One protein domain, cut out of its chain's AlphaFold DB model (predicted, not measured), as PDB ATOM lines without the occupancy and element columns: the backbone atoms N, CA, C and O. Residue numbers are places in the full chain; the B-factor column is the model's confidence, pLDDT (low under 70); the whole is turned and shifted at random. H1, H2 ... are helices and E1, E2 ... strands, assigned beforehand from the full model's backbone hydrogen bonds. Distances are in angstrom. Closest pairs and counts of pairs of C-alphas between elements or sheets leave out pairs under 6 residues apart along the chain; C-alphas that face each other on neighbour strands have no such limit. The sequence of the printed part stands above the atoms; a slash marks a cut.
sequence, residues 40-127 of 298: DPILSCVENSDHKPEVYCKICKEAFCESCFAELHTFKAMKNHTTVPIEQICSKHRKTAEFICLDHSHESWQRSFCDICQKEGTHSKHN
ATOM      1  N   ASP A  40       5.372 -54.987 -31.347       44.06
ATOM      2  CA  ASP A  40       5.332 -53.604 -31.835       44.06
ATOM      3  C   ASP A  40       4.075 -52.854 -31.361       44.06
ATOM      4  O   ASP A  40       3.051 -53.500 -31.143       44.06
ATOM      5  N   PRO A  41       4.126 -51.512 -31.201       48.50
ATOM      6  CA  PRO A  41       3.413 -50.722 -30.193       48.50
ATOM      7  C   PRO A  41       1.903 -50.702 -30.421       48.50
ATOM      8  O   PRO A  41       1.305 -49.697 -30.806       48.50
ATOM      9  N   ILE A  42       1.278 -51.834 -30.138       56.12
ATOM     10  CA  ILE A  42      -0.126 -51.939 -29.819       56.12
ATOM     11  C   ILE A  42      -0.256 -51.101 -28.559       56.12
ATOM     12  O   ILE A  42       0.410 -51.365 -27.558       56.12
ATOM     13  N   LEU A  43      -1.051 -50.035 -28.642       64.19
ATOM     14  CA  LEU A  43      -1.563 -49.379 -27.454       64.19
ATOM     15  C   LEU A  43      -2.125 -50.512 -26.588       64.19
ATOM     16  O   LEU A  43      -3.112 -51.128 -26.975       64.19
ATOM     17  N   SER A  44      -1.428 -50.879 -25.519       76.06
ATOM     18  CA  SER A  44      -1.923 -51.750 -24.462       76.06
ATOM     19  C   SER A  44      -2.509 -50.855 -23.380       76.06
ATOM     20  O   SER A  44      -2.217 -49.654 -23.330       76.06
ATOM     21  N   CYS A  45      -3.383 -51.396 -22.534       85.50
ATOM     22  CA  CYS A  45      -3.792 -50.630 -21.367       85.50
ATOM     23  C   CYS A  45      -2.553 -50.355 -20.507       85.50
ATOM     24  O   CYS A  45      -1.814 -51.283 -20.183       85.50
ATOM     25  N   VAL A  46      -2.344 -49.097 -20.116       86.88
ATOM     26  CA  VAL A  46      -1.177 -48.706 -19.306       86.88
ATOM     27  C   VAL A  46      -1.103 -49.468 -17.985       86.88
ATOM     28  O   VAL A  46      -0.019 -49.843 -17.553       86.88
ATOM     29  N   GLU A  47      -2.254 -49.756 -17.385       87.00
ATOM     30  CA  GLU A  47      -2.327 -50.501 -16.124       87.00
ATOM     31  C   GLU A  47      -2.071 -52.001 -16.258       87.00
ATOM     32  O   GLU A  47      -1.586 -52.631 -15.324       87.00
ATOM     33  N   ASN A  48      -2.422 -52.598 -17.398       83.50
ATOM     34  CA  ASN A  48      -2.262 -54.030 -17.596       83.50
ATOM     35  C   ASN A  48      -2.093 -54.353 -19.081       83.50
ATOM     36  O   ASN A  48      -3.004 -54.143 -19.881       83.50
ATOM     37  N   SER A  49      -0.949 -54.939 -19.435       81.81
ATOM     38  CA  SER A  49      -0.650 -55.364 -20.803       81.81
ATOM     39  C   SER A  49      -1.623 -56.406 -21.354       81.81
ATOM     40  O   SER A  49      -1.772 -56.498 -22.571       81.81
ATOM     41  N   ASP A  50      -2.293 -57.161 -20.480       83.56
ATOM     42  CA  ASP A  50      -3.276 -58.176 -20.870       83.56
ATOM     43  C   ASP A  50      -4.652 -57.570 -21.181       83.56
ATOM     44  O   ASP A  50      -5.489 -58.207 -21.823       83.56
ATOM     45  N   HIS A  51      -4.910 -56.330 -20.754       83.94
ATOM     46  CA  HIS A  51      -6.155 -55.645 -21.079       83.94
ATOM     47  C   HIS A  51      -6.075 -55.026 -22.476       83.94
ATOM     48  O   HIS A  51      -5.157 -54.265 -22.800       83.94
ATOM     49  N   LYS A  52      -7.108 -55.280 -23.286       83.06
ATOM     50  CA  LYS A  52      -7.313 -54.572 -24.549       83.06
ATOM     51  C   LYS A  52      -7.789 -53.149 -24.244       83.06
ATOM     52  O   LYS A  52      -8.825 -52.995 -23.598       83.06
ATOM     53  N   PRO A  53      -7.071 -52.105 -24.674       84.12
ATOM     54  CA  PRO A  53      -7.547 -50.755 -24.469       84.12
ATOM     55  C   PRO A  53      -8.630 -50.389 -25.475       84.12
ATOM     56  O   PRO A  53      -8.643 -50.844 -26.619       84.12
ATOM     57  N   GLU A  54      -9.525 -49.527 -25.019       84.75
ATOM     58  CA  GLU A  54     -10.725 -49.096 -25.738       84.75
ATOM     59  C   GLU A  54     -10.803 -47.569 -25.798       84.75
ATOM     60  O   GLU A  54     -11.315 -46.995 -26.761       84.75
ATOM     61  N   VAL A  55     -10.213 -46.892 -24.808       87.00
ATOM     62  CA  VAL A  55     -10.218 -45.438 -24.686       87.00
ATOM     63  C   VAL A  55      -8.801 -44.887 -24.602       87.00
ATOM     64  O   VAL A  55      -7.890 -45.495 -24.044       87.00
ATOM     65  N   TYR A  56      -8.620 -43.690 -25.141       88.31
ATOM     66  CA  TYR A  56      -7.377 -42.938 -25.063       88.31
ATOM     67  C   TYR A  56      -7.619 -41.605 -24.362       88.31
ATOM     68  O   TYR A  56      -8.497 -40.830 -24.751       88.31
ATOM     69  N   CYS A  57      -6.834 -41.325 -23.326       89.62
ATOM     70  CA  CYS A  57      -6.919 -40.075 -22.589       89.62
ATOM     71  C   CYS A  57      -6.099 -38.988 -23.290       89.62
ATOM     72  O   CYS A  57      -4.877 -39.087 -23.398       89.62
ATOM     73  N   LYS A  58      -6.748 -37.894 -23.703       85.88
ATOM     74  CA  LYS A  58      -6.082 -36.777 -24.398       85.88
ATOM     75  C   LYS A  58      -5.064 -36.033 -23.530       85.88
ATOM     76  O   LYS A  58      -4.129 -35.448 -24.071       85.88
ATOM     77  N   ILE A  59      -5.257 -36.037 -22.208       87.31
ATOM     78  CA  ILE A  59      -4.378 -35.334 -21.263       87.31
ATOM     79  C   ILE A  59      -3.195 -36.216 -20.863       87.31
ATOM     80  O   ILE A  59      -2.055 -35.777 -20.999       87.31
ATOM     81  N   CYS A  60      -3.447 -37.460 -20.440       87.12
ATOM     82  CA  CYS A  60      -2.379 -38.407 -20.105       87.12
ATOM     83  C   CYS A  60      -1.560 -38.822 -21.331       87.12
ATOM     84  O   CYS A  60      -0.389 -39.134 -21.180       87.12
ATOM     85  N   LYS A  61      -2.162 -38.783 -22.530       86.88
ATOM     86  CA  LYS A  61      -1.608 -39.328 -23.781       86.88
ATOM     87  C   LYS A  61      -1.365 -40.837 -23.720       86.88
ATOM     88  O   LYS A  61      -0.431 -41.355 -24.325       86.88
ATOM     89  N   GLU A  62      -2.254 -41.519 -23.010       87.19
ATOM     90  CA  GLU A  62      -2.154 -42.940 -22.710       87.19
ATOM     91  C   GLU A  62      -3.461 -43.675 -23.007       87.19
ATOM     92  O   GLU A  62      -4.550 -43.083 -22.988       87.19
ATOM     93  N   ALA A  63      -3.332 -44.971 -23.287       87.75
ATOM     94  CA  ALA A  63      -4.431 -45.874 -23.595       87.75
ATOM     95  C   ALA A  63      -4.853 -46.693 -22.376       87.75
ATOM     96  O   ALA A  63      -4.025 -47.189 -21.615       87.75
ATOM     97  N   PHE A  64      -6.161 -46.870 -22.223       88.50
ATOM     98  CA  PHE A  64      -6.762 -47.602 -21.118       88.50
ATOM     99  C   PHE A  64      -7.904 -48.480 -21.634       88.50
ATOM    100  O   PHE A  64      -8.560 -48.154 -22.628       88.50
ATOM    101  N   CYS A  65      -8.179 -49.590 -20.955       89.75
ATOM    102  CA  CYS A  65      -9.507 -50.197 -21.040       89.75
ATOM    103  C   CYS A  65     -10.515 -49.344 -20.250       89.75
ATOM    104  O   CYS A  65     -10.127 -48.509 -19.424       89.75
ATOM    105  N   GLU A  66     -11.812 -49.538 -20.497       86.88
ATOM    106  CA  GLU A  66     -12.857 -48.749 -19.835       86.88
ATOM    107  C   GLU A  66     -12.813 -48.862 -18.304       86.88
ATOM    108  O   GLU A  66     -12.955 -47.849 -17.616       86.88
ATOM    109  N   SER A  67     -12.548 -50.057 -17.764       89.19
ATOM    110  CA  SER A  67     -12.474 -50.283 -16.315       89.19
ATOM    111  C   SER A  67     -11.300 -49.543 -15.674       89.19
ATOM    112  O   SER A  67     -11.507 -48.755 -14.754       89.19
ATOM    113  N   CYS A  68     -10.081 -49.708 -16.200       89.75
ATOM    114  CA  CYS A  68      -8.900 -49.015 -15.682       89.75
ATOM    115  C   CYS A  68      -9.024 -47.493 -15.824       89.75
ATOM    116  O   CYS A  68      -8.605 -46.749 -14.935       89.75
ATOM    117  N   PHE A  69      -9.637 -47.008 -16.912       88.62
ATOM    118  CA  PHE A  69      -9.919 -45.582 -17.041       88.62
ATOM    119  C   PHE A  69     -10.866 -45.110 -15.934       88.62
ATOM    120  O   PHE A  69     -10.558 -44.128 -15.263       88.62
ATOM    121  N   ALA A  70     -11.982 -45.809 -15.708       87.38
ATOM    122  CA  ALA A  70     -12.951 -45.449 -14.678       87.38
ATOM    123  C   ALA A  70     -12.338 -45.469 -13.267       87.38
ATOM    124  O   ALA A  70     -12.564 -44.552 -12.480       87.38
ATOM    125  N   GLU A  71     -11.507 -46.454 -12.945       87.62
ATOM    126  CA  GLU A  71     -10.860 -46.541 -11.632       87.62
ATOM    127  C   GLU A  71      -9.896 -45.373 -11.376       87.62
ATOM    128  O   GLU A  71      -9.921 -44.767 -10.306       87.62
ATOM    129  N   LEU A  72      -9.093 -44.993 -12.372       84.38
ATOM    130  CA  LEU A  72      -8.041 -43.986 -12.197       84.38
ATOM    131  C   LEU A  72      -8.502 -42.554 -12.463       84.38
ATOM    132  O   LEU A  72      -7.964 -41.604 -11.891       84.38
ATOM    133  N   HIS A  73      -9.510 -42.377 -13.315       84.94
ATOM    134  CA  HIS A  73     -10.000 -41.065 -13.739       84.94
ATOM    135  C   HIS A  73     -11.293 -40.632 -13.031       84.94
ATOM    136  O   HIS A  73     -11.878 -39.607 -13.383       84.94
ATOM    137  N   THR A  74     -11.718 -41.344 -11.984       79.69
ATOM    138  CA  THR A  74     -12.820 -40.918 -11.096       79.69
ATOM    139  C   THR A  74     -12.397 -39.883 -10.052       79.69
ATOM    140  O   THR A  74     -13.242 -39.154  -9.520       79.69
ATOM    141  N   PHE A  75     -11.098 -39.762  -9.760       80.81
ATOM    142  CA  PHE A  75     -10.593 -38.786  -8.796       80.81
ATOM    143  C   PHE A  75     -10.861 -37.343  -9.252       80.81
ATOM    144  O   PHE A  75     -10.684 -36.993 -10.417       80.81
ATOM    145  N   LYS A  76     -11.224 -36.456  -8.310       75.44
ATOM    146  CA  LYS A  76     -11.541 -35.035  -8.590       75.44
ATOM    147  C   LYS A  76     -10.462 -34.308  -9.404       75.44
ATOM    148  O   LYS A  76     -10.812 -33.434 -10.188       75.44
ATOM    149  N   ALA A  77      -9.188 -34.665  -9.225       73.75
ATOM    150  CA  ALA A  77      -8.067 -34.079  -9.960       73.75
ATOM    151  C   ALA A  77      -8.074 -34.427 -11.463       73.75
ATOM    152  O   ALA A  77      -7.593 -33.642 -12.272       73.75
ATOM    153  N   MET A  78      -8.678 -35.555 -11.839       77.62
ATOM    154  CA  MET A  78      -8.696 -36.085 -13.205       77.62
ATOM    155  C   MET A  78      -9.978 -35.720 -13.967       77.62
ATOM    156  O   MET A  78     -10.138 -36.099 -15.122       77.62
ATOM    157  N   LYS A  79     -10.889 -34.934 -13.369       73.81
ATOM    158  CA  LYS A  79     -12.194 -34.580 -13.965       73.81
ATOM    159  C   LYS A  79     -12.122 -33.904 -15.336       73.81
ATOM    160  O   LYS A  79     -13.083 -33.977 -16.092       73.81
ATOM    161  N   ASN A  80     -11.017 -33.229 -15.642       82.50
ATOM    162  CA  ASN A  80     -10.848 -32.519 -16.912       82.50
ATOM    163  C   ASN A  80     -10.314 -33.428 -18.030       82.50
ATOM    164  O   ASN A  80     -10.187 -32.988 -19.173       82.50
ATOM    165  N   HIS A  81      -9.975 -34.679 -17.715       87.00
ATOM    166  CA  HIS A  81      -9.451 -35.628 -18.682       87.00
ATOM    167  C   HIS A  81     -10.572 -36.054 -19.618       87.00
ATOM    168  O   HIS A  81     -11.575 -36.630 -19.207       87.00
ATOM    169  N   THR A  82     -10.390 -35.754 -20.899       84.88
ATOM    170  CA  THR A  82     -11.311 -36.168 -21.953       84.88
ATOM    171  C   THR A  82     -10.767 -37.397 -22.660       84.88
ATOM    172  O   THR A  82      -9.555 -37.530 -22.868       84.88
ATOM    173  N   THR A  83     -11.673 -38.290 -23.037       87.00
ATOM    174  CA  THR A  83     -11.348 -39.509 -23.770       87.00
ATOM    175  C   THR A  83     -11.772 -39.411 -25.222       87.00
ATOM    176  O   THR A  83     -12.657 -38.639 -25.598       87.00
ATOM    177  N   VAL A  84     -11.106 -40.207 -26.045       85.94
ATOM    178  CA  VAL A  84     -11.558 -40.577 -27.385       85.94
ATOM    179  C   VAL A  84     -11.456 -42.088 -27.539       85.94
ATOM    180  O   VAL A  84     -10.582 -42.688 -26.906       85.94
ATOM    181  N   PRO A  85     -12.322 -42.710 -28.356       85.56
ATOM    182  CA  PRO A  85     -12.166 -44.111 -28.715       85.56
ATOM    183  C   PRO A  85     -10.773 -44.346 -29.287       85.56
ATOM    184  O   PRO A  85     -10.271 -43.530 -30.066       85.56
ATOM    185  N   ILE A  86     -10.144 -45.455 -28.916       83.81
ATOM    186  CA  ILE A  86      -8.779 -45.751 -29.356       83.81
ATOM    187  C   ILE A  86      -8.672 -45.894 -30.873       83.81
ATOM    188  O   ILE A  86      -7.681 -45.521 -31.489       83.81
ATOM    189  N   GLU A  87      -9.758 -46.351 -31.481       80.62
ATOM    190  CA  GLU A  87      -9.940 -46.481 -32.918       80.62
ATOM    191  C   GLU A  87      -9.961 -45.129 -33.636       80.62
ATOM    192  O   GLU A  87      -9.855 -45.087 -34.853       80.62
ATOM    193  N   GLN A  88     -10.076 -44.013 -32.916       85.50
ATOM    194  CA  GLN A  88      -9.965 -42.656 -33.454       85.50
ATOM    195  C   GLN A  88      -8.591 -42.036 -33.170       85.50
ATOM    196  O   GLN A  88      -8.426 -40.822 -33.266       85.50
ATOM    197  N   ILE A  89      -7.589 -42.842 -32.812       86.38
ATOM    198  CA  ILE A  89      -6.208 -42.398 -32.631       86.38
ATOM    199  C   ILE A  89      -5.339 -42.948 -33.756       86.38
ATOM    200  O   ILE A  89      -5.370 -44.127 -34.086       86.38
ATOM    201  N   CYS A  90      -4.520 -42.076 -34.338       86.50
ATOM    202  CA  CYS A  90      -3.489 -42.479 -35.275       86.50
ATOM    203  C   CYS A  90      -2.395 -43.252 -34.539       86.50
ATOM    204  O   CYS A  90      -1.675 -42.690 -33.710       86.50
ATOM    205  N   SER A  91      -2.210 -44.512 -34.911       80.81
ATOM    206  CA  SER A  91      -1.263 -45.428 -34.267       80.81
ATOM    207  C   SER A  91       0.201 -44.985 -34.363       80.81
ATOM    208  O   SER A  91       0.988 -45.260 -33.463       80.81
ATOM    209  N   LYS A  92       0.569 -44.234 -35.411       83.38
ATOM    210  CA  LYS A  92       1.934 -43.702 -35.584       83.38
ATOM    211  C   LYS A  92       2.191 -42.442 -34.763       83.38
ATOM    212  O   LYS A  92       3.219 -42.324 -34.108       83.38
ATOM    213  N   HIS A  93       1.260 -41.491 -34.806       85.19
ATOM    214  CA  HIS A  93       1.472 -40.146 -34.262       85.19
ATOM    215  C   HIS A  93       0.781 -39.893 -32.918       85.19
ATOM    216  O   HIS A  93       0.955 -38.815 -32.353       85.19
ATOM    217  N   ARG A  94      -0.015 -40.849 -32.415       83.94
ATOM    218  CA  ARG A  94      -0.786 -40.760 -31.157       83.94
ATOM    219  C   ARG A  94      -1.619 -39.475 -31.041       83.94
ATOM    220  O   ARG A  94      -1.781 -38.894 -29.966       83.94
ATOM    221  N   LYS A  95      -2.130 -39.017 -32.185       85.00
ATOM    222  CA  LYS A  95      -3.035 -37.870 -32.338       85.00
ATOM    223  C   LYS A  95      -4.404 -38.360 -32.780       85.00
ATOM    224  O   LYS A  95      -4.500 -39.446 -33.347       85.00
ATOM    225  N   THR A  96      -5.431 -37.542 -32.567       86.94
ATOM    226  CA  THR A  96      -6.761 -37.789 -33.132       86.94
ATOM    227  C   THR A  96      -6.634 -38.032 -34.634       86.94
ATOM    228  O   THR A  96      -5.994 -37.257 -35.346       86.94
ATOM    229  N   ALA A  97      -7.180 -39.148 -35.090       88.25
ATOM    230  CA  ALA A  97      -7.288 -39.473 -36.493       88.25
ATOM    231  C   ALA A  97      -8.431 -38.653 -37.106       88.25
ATOM    232  O   ALA A  97      -9.468 -38.445 -36.481       88.25
ATOM    233  N   GLU A  98      -8.230 -38.197 -38.336       88.88
ATOM    234  CA  GLU A  98      -9.235 -37.453 -39.114       88.88
ATOM    235  C   GLU A  98      -9.779 -38.294 -40.273       88.88
ATOM    236  O   GLU A  98     -10.877 -38.043 -40.779       88.88
ATOM    237  N   PHE A  99      -9.045 -39.346 -40.637       89.62
ATOM    238  CA  PHE A  99      -9.362 -40.222 -41.747       89.62
ATOM    239  C   PHE A  99      -9.314 -41.690 -41.339       89.62
ATOM    240  O   PHE A  99      -8.551 -42.094 -40.453       89.62
ATOM    241  N   ILE A 100     -10.092 -42.489 -42.061       89.00
ATOM    242  CA  ILE A 100     -10.095 -43.942 -41.982       89.00
ATOM    243  C   ILE A 100      -9.777 -44.543 -43.352       89.00
ATOM    244  O   ILE A 100     -10.356 -44.191 -44.381       89.00
ATOM    245  N   CYS A 101      -8.827 -45.465 -43.367       89.00
ATOM    246  CA  CYS A 101      -8.440 -46.253 -44.521       89.00
ATOM    247  C   CYS A 101      -9.501 -47.328 -44.768       89.00
ATOM    248  O   CYS A 101      -9.773 -48.168 -43.907       89.00
ATOM    249  N   LEU A 102     -10.085 -47.322 -45.963       86.25
ATOM    250  CA  LEU A 102     -11.121 -48.280 -46.348       86.25
ATOM    251  C   LEU A 102     -10.540 -49.628 -46.774       86.25
ATOM    252  O   LEU A 102     -11.286 -50.593 -46.867       86.25
ATOM    253  N   ASP A 103      -9.227 -49.721 -46.977       83.81
ATOM    254  CA  ASP A 103      -8.569 -51.002 -47.209       83.81
ATOM    255  C   ASP A 103      -8.641 -51.898 -45.956       83.81
ATOM    256  O   ASP A 103      -8.297 -51.472 -44.850       83.81
ATOM    257  N   HIS A 104      -9.116 -53.127 -46.152       75.94
ATOM    258  CA  HIS A 104      -9.267 -54.162 -45.130       75.94
ATOM    259  C   HIS A 104      -8.002 -55.024 -44.970       75.94
ATOM    260  O   HIS A 104      -7.983 -55.914 -44.123       75.94
ATOM    261  N   SER A 105      -6.951 -54.771 -45.760       78.31
ATOM    262  CA  SER A 105      -5.620 -55.359 -45.561       78.31
ATOM    263  C   SER A 105      -4.963 -54.896 -44.254       78.31
ATOM    264  O   SER A 105      -4.131 -55.606 -43.693       78.31
ATOM    265  N   HIS A 106      -5.357 -53.724 -43.750       76.06
ATOM    266  CA  HIS A 106      -4.912 -53.187 -42.470       76.06
ATOM    267  C   HIS A 106      -5.764 -53.713 -41.311       76.06
ATOM    268  O   HIS A 106      -6.989 -53.811 -41.411       76.06
ATOM    269  N   GLU A 107      -5.128 -53.958 -40.165       72.25
ATOM    270  CA  GLU A 107      -5.854 -54.237 -38.925       72.25
ATOM    271  C   GLU A 107      -6.702 -53.024 -38.509       72.25
ATOM    272  O   GLU A 107      -6.317 -51.881 -38.753       72.25
ATOM    273  N   SER A 108      -7.847 -53.244 -37.849       70.00
ATOM    274  CA  SER A 108      -8.816 -52.186 -37.501       70.00
ATOM    275  C   SER A 108      -8.188 -50.949 -36.840       70.00
ATOM    276  O   SER A 108      -8.508 -49.825 -37.217       70.00
ATOM    277  N   TRP A 109      -7.223 -51.134 -35.935       69.81
ATOM    278  CA  TRP A 109      -6.513 -50.046 -35.247       69.81
ATOM    279  C   TRP A 109      -5.480 -49.315 -36.126       69.81
ATOM    280  O   TRP A 109      -5.080 -48.194 -35.824       69.81
ATOM    281  N   GLN A 110      -5.038 -49.912 -37.232       76.75
ATOM    282  CA  GLN A 110      -4.128 -49.291 -38.205       76.75
ATOM    283  C   GLN A 110      -4.871 -48.527 -39.301       76.75
ATOM    284  O   GLN A 110      -4.255 -47.789 -40.071       76.75
ATOM    285  N   ARG A 111      -6.193 -48.698 -39.396       84.50
ATOM    286  CA  ARG A 111      -7.002 -48.032 -40.420       84.50
ATOM    287  C   ARG A 111      -7.145 -46.541 -40.153       84.50
ATOM    288  O   ARG A 111      -7.339 -45.789 -41.099       84.50
ATOM    289  N   SER A 112      -7.014 -46.105 -38.911       87.75
ATOM    290  CA  SER A 112      -7.208 -44.710 -38.524       87.75
ATOM    291  C   SER A 112      -5.912 -43.911 -38.592       87.75
ATOM    292  O   SER A 112      -4.896 -44.291 -38.006       87.75
ATOM    293  N   PHE A 113      -5.932 -42.774 -39.290       88.81
ATOM    294  CA  PHE A 113      -4.745 -41.944 -39.487       88.81
ATOM    295  C   PHE A 113      -5.036 -40.435 -39.436       88.81
ATOM    296  O   PHE A 113      -6.160 -39.975 -39.640       88.81
ATOM    297  N   CYS A 114      -4.008 -39.651 -39.092       90.62
ATOM    298  CA  CYS A 114      -4.090 -38.193 -38.960       90.62
ATOM    299  C   CYS A 114      -3.641 -37.460 -40.235       90.62
ATOM    300  O   CYS A 114      -3.086 -38.061 -41.160       90.62
ATOM    301  N   ASP A 115      -3.814 -36.140 -40.246       89.81
ATOM    302  CA  ASP A 115      -3.405 -35.236 -41.325       89.81
ATOM    303  C   ASP A 115      -1.911 -35.345 -41.691       89.81
ATOM    304  O   ASP A 115      -1.539 -35.222 -42.857       89.81
ATOM    305  N   ILE A 116      -1.041 -35.623 -40.713       90.19
ATOM    306  CA  ILE A 116       0.396 -35.829 -40.947       90.19
ATOM    307  C   ILE A 116       0.618 -37.073 -41.812       90.19
ATOM    308  O   ILE A 116       1.282 -36.987 -42.839       90.19
ATOM    309  N   CYS A 117      -0.003 -38.207 -41.461       88.62
ATOM    310  CA  CYS A 117       0.106 -39.441 -42.247       88.62
ATOM    311  C   CYS A 117      -0.425 -39.269 -43.675       88.62
ATOM    312  O   CYS A 117       0.102 -39.891 -44.605       88.62
ATOM    313  N   GLN A 118      -1.455 -38.434 -43.843       87.19
ATOM    314  CA  GLN A 118      -1.991 -38.082 -45.152       87.19
ATOM    315  C   GLN A 118      -0.974 -37.276 -45.972       87.19
ATOM    316  O   GLN A 118      -0.699 -37.634 -47.116       87.19
ATOM    317  N   LYS A 119      -0.368 -36.234 -45.382       87.31
ATOM    318  CA  LYS A 119       0.654 -35.383 -46.025       87.31
ATOM    319  C   LYS A 119       1.930 -36.148 -46.372       87.31
ATOM    320  O   LYS A 119       2.515 -35.915 -47.423       87.31
ATOM    321  N   GLU A 120       2.335 -37.086 -45.521       88.00
ATOM    322  CA  GLU A 120       3.465 -37.993 -45.761       88.00
ATOM    323  C   GLU A 120       3.178 -39.031 -46.859       88.00
ATOM    324  O   GLU A 120       4.071 -39.770 -47.268       88.00
ATOM    325  N   GLY A 121       1.933 -39.125 -47.338       82.25
ATOM    326  CA  GLY A 121       1.551 -40.035 -48.413       82.25
ATOM    327  C   GLY A 121       1.546 -41.511 -48.010       82.25
ATOM    328  O   GLY A 121       1.484 -42.374 -48.887       82.25
ATOM    329  N   THR A 122       1.561 -41.823 -46.710       80.50
ATOM    330  CA  THR A 122       1.604 -43.209 -46.203       80.50
ATOM    331  C   THR A 122       0.384 -44.047 -46.605       80.50
ATOM    332  O   THR A 122       0.499 -45.264 -46.710       80.50
ATOM    333  N   HIS A 123      -0.746 -43.398 -46.907       79.19
ATOM    334  CA  HIS A 123      -1.980 -44.016 -47.413       79.19
ATOM    335  C   HIS A 123      -2.358 -43.546 -48.831       79.19
ATOM    336  O   HIS A 123      -3.485 -43.747 -49.265       79.19
ATOM    337  N   SER A 124      -1.427 -42.942 -49.582       78.19
ATOM    338  CA  SER A 124      -1.694 -42.353 -50.914       78.19
ATOM    339  C   SER A 124      -2.214 -43.338 -51.968       78.19
ATOM    340  O   SER A 124      -2.828 -42.925 -52.948       78.19
ATOM    341  N   LYS A 125      -1.969 -44.639 -51.783       83.50
ATOM    342  CA  LYS A 125      -2.406 -45.704 -52.697       83.50
ATOM    343  C   LYS A 125      -3.762 -46.306 -52.330       83.50
ATOM    344  O   LYS A 125      -4.260 -47.142 -53.078       83.50
ATOM    345  N   HIS A 126      -4.318 -45.963 -51.170       86.94
ATOM    346  CA  HIS A 126      -5.524 -46.592 -50.639       86.94
ATOM    347  C   HIS A 126      -6.679 -45.594 -50.635       86.94
ATOM    348  O   HIS A 126      -6.493 -44.403 -50.395       86.94
ATOM    349  N   ASN A 127      -7.894 -46.100 -50.837       87.50
ATOM    350  CA  ASN A 127      -9.085 -45.294 -50.618       87.50
ATOM    351  C   ASN A 127      -9.260 -45.029 -49.124       87.50
ATOM    352  O   ASN A 127      -9.134 -45.929 -48.289       87.50
TER     353      ASN A 127
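AT A GLANCE: This is residues 40 to 127 of the 298 residues of the protein "B box-type domain-containing protein" of Caenorhabditis brenneri (UniProt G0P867). With little regular structure, two small lobes follow end to end: a three-stranded sheet, E2 E1 E3, with H1 over one face, then E4, H2 and loops. The 88 printed residues, 25 in named elements, run E1 E2 H1 E3 E4 H2, mixed class, the sheet antiparallel. Only just compact, close to loose (radius of gyration of the C-alphas 14.1 A), it spans 45 by 26 by 18 A.

IN THESE COORDINATES: Find E1, residues 55 to 57, from C-alpha 55 at (-10.218, -45.438, -24.686); E2 is 62 to 64, E3 83 to 85. H1, 66 to 73, measures 10.2 A. E4 is 99 to 101; H2, 115 to 119, ends at (0.654, -35.383, -46.025).

HOW THE PARTS SIT: Within hydrogen-bond range are N 57 and O 62, 2.9 A, in hairpin E1 and E2, and N 56 and O 84, 2.8 A, between antiparallel E1 and E3. H1 is on the sheet, height 8.5 A; its closest C-alphas to E1 are Glu 66 and Val 55, 6.4 A. E2, H1, E3 form a split strand-helix-strand unit, E1 between its same-way strands, with a right-handed crossover. Residues 99 to 100 pair antiparallel with 112 to 113. In H1 and H2 every O i to N i+4 pair is within range.

THE WHOLE: The farthest C-alphas, Lys 76 and Lys 125, are 46.3 A apart. The printed part has no cut; links E3 to E4 and E4 to H2 are long. Residues 40 to 43 and 109 have pLDDT under 70.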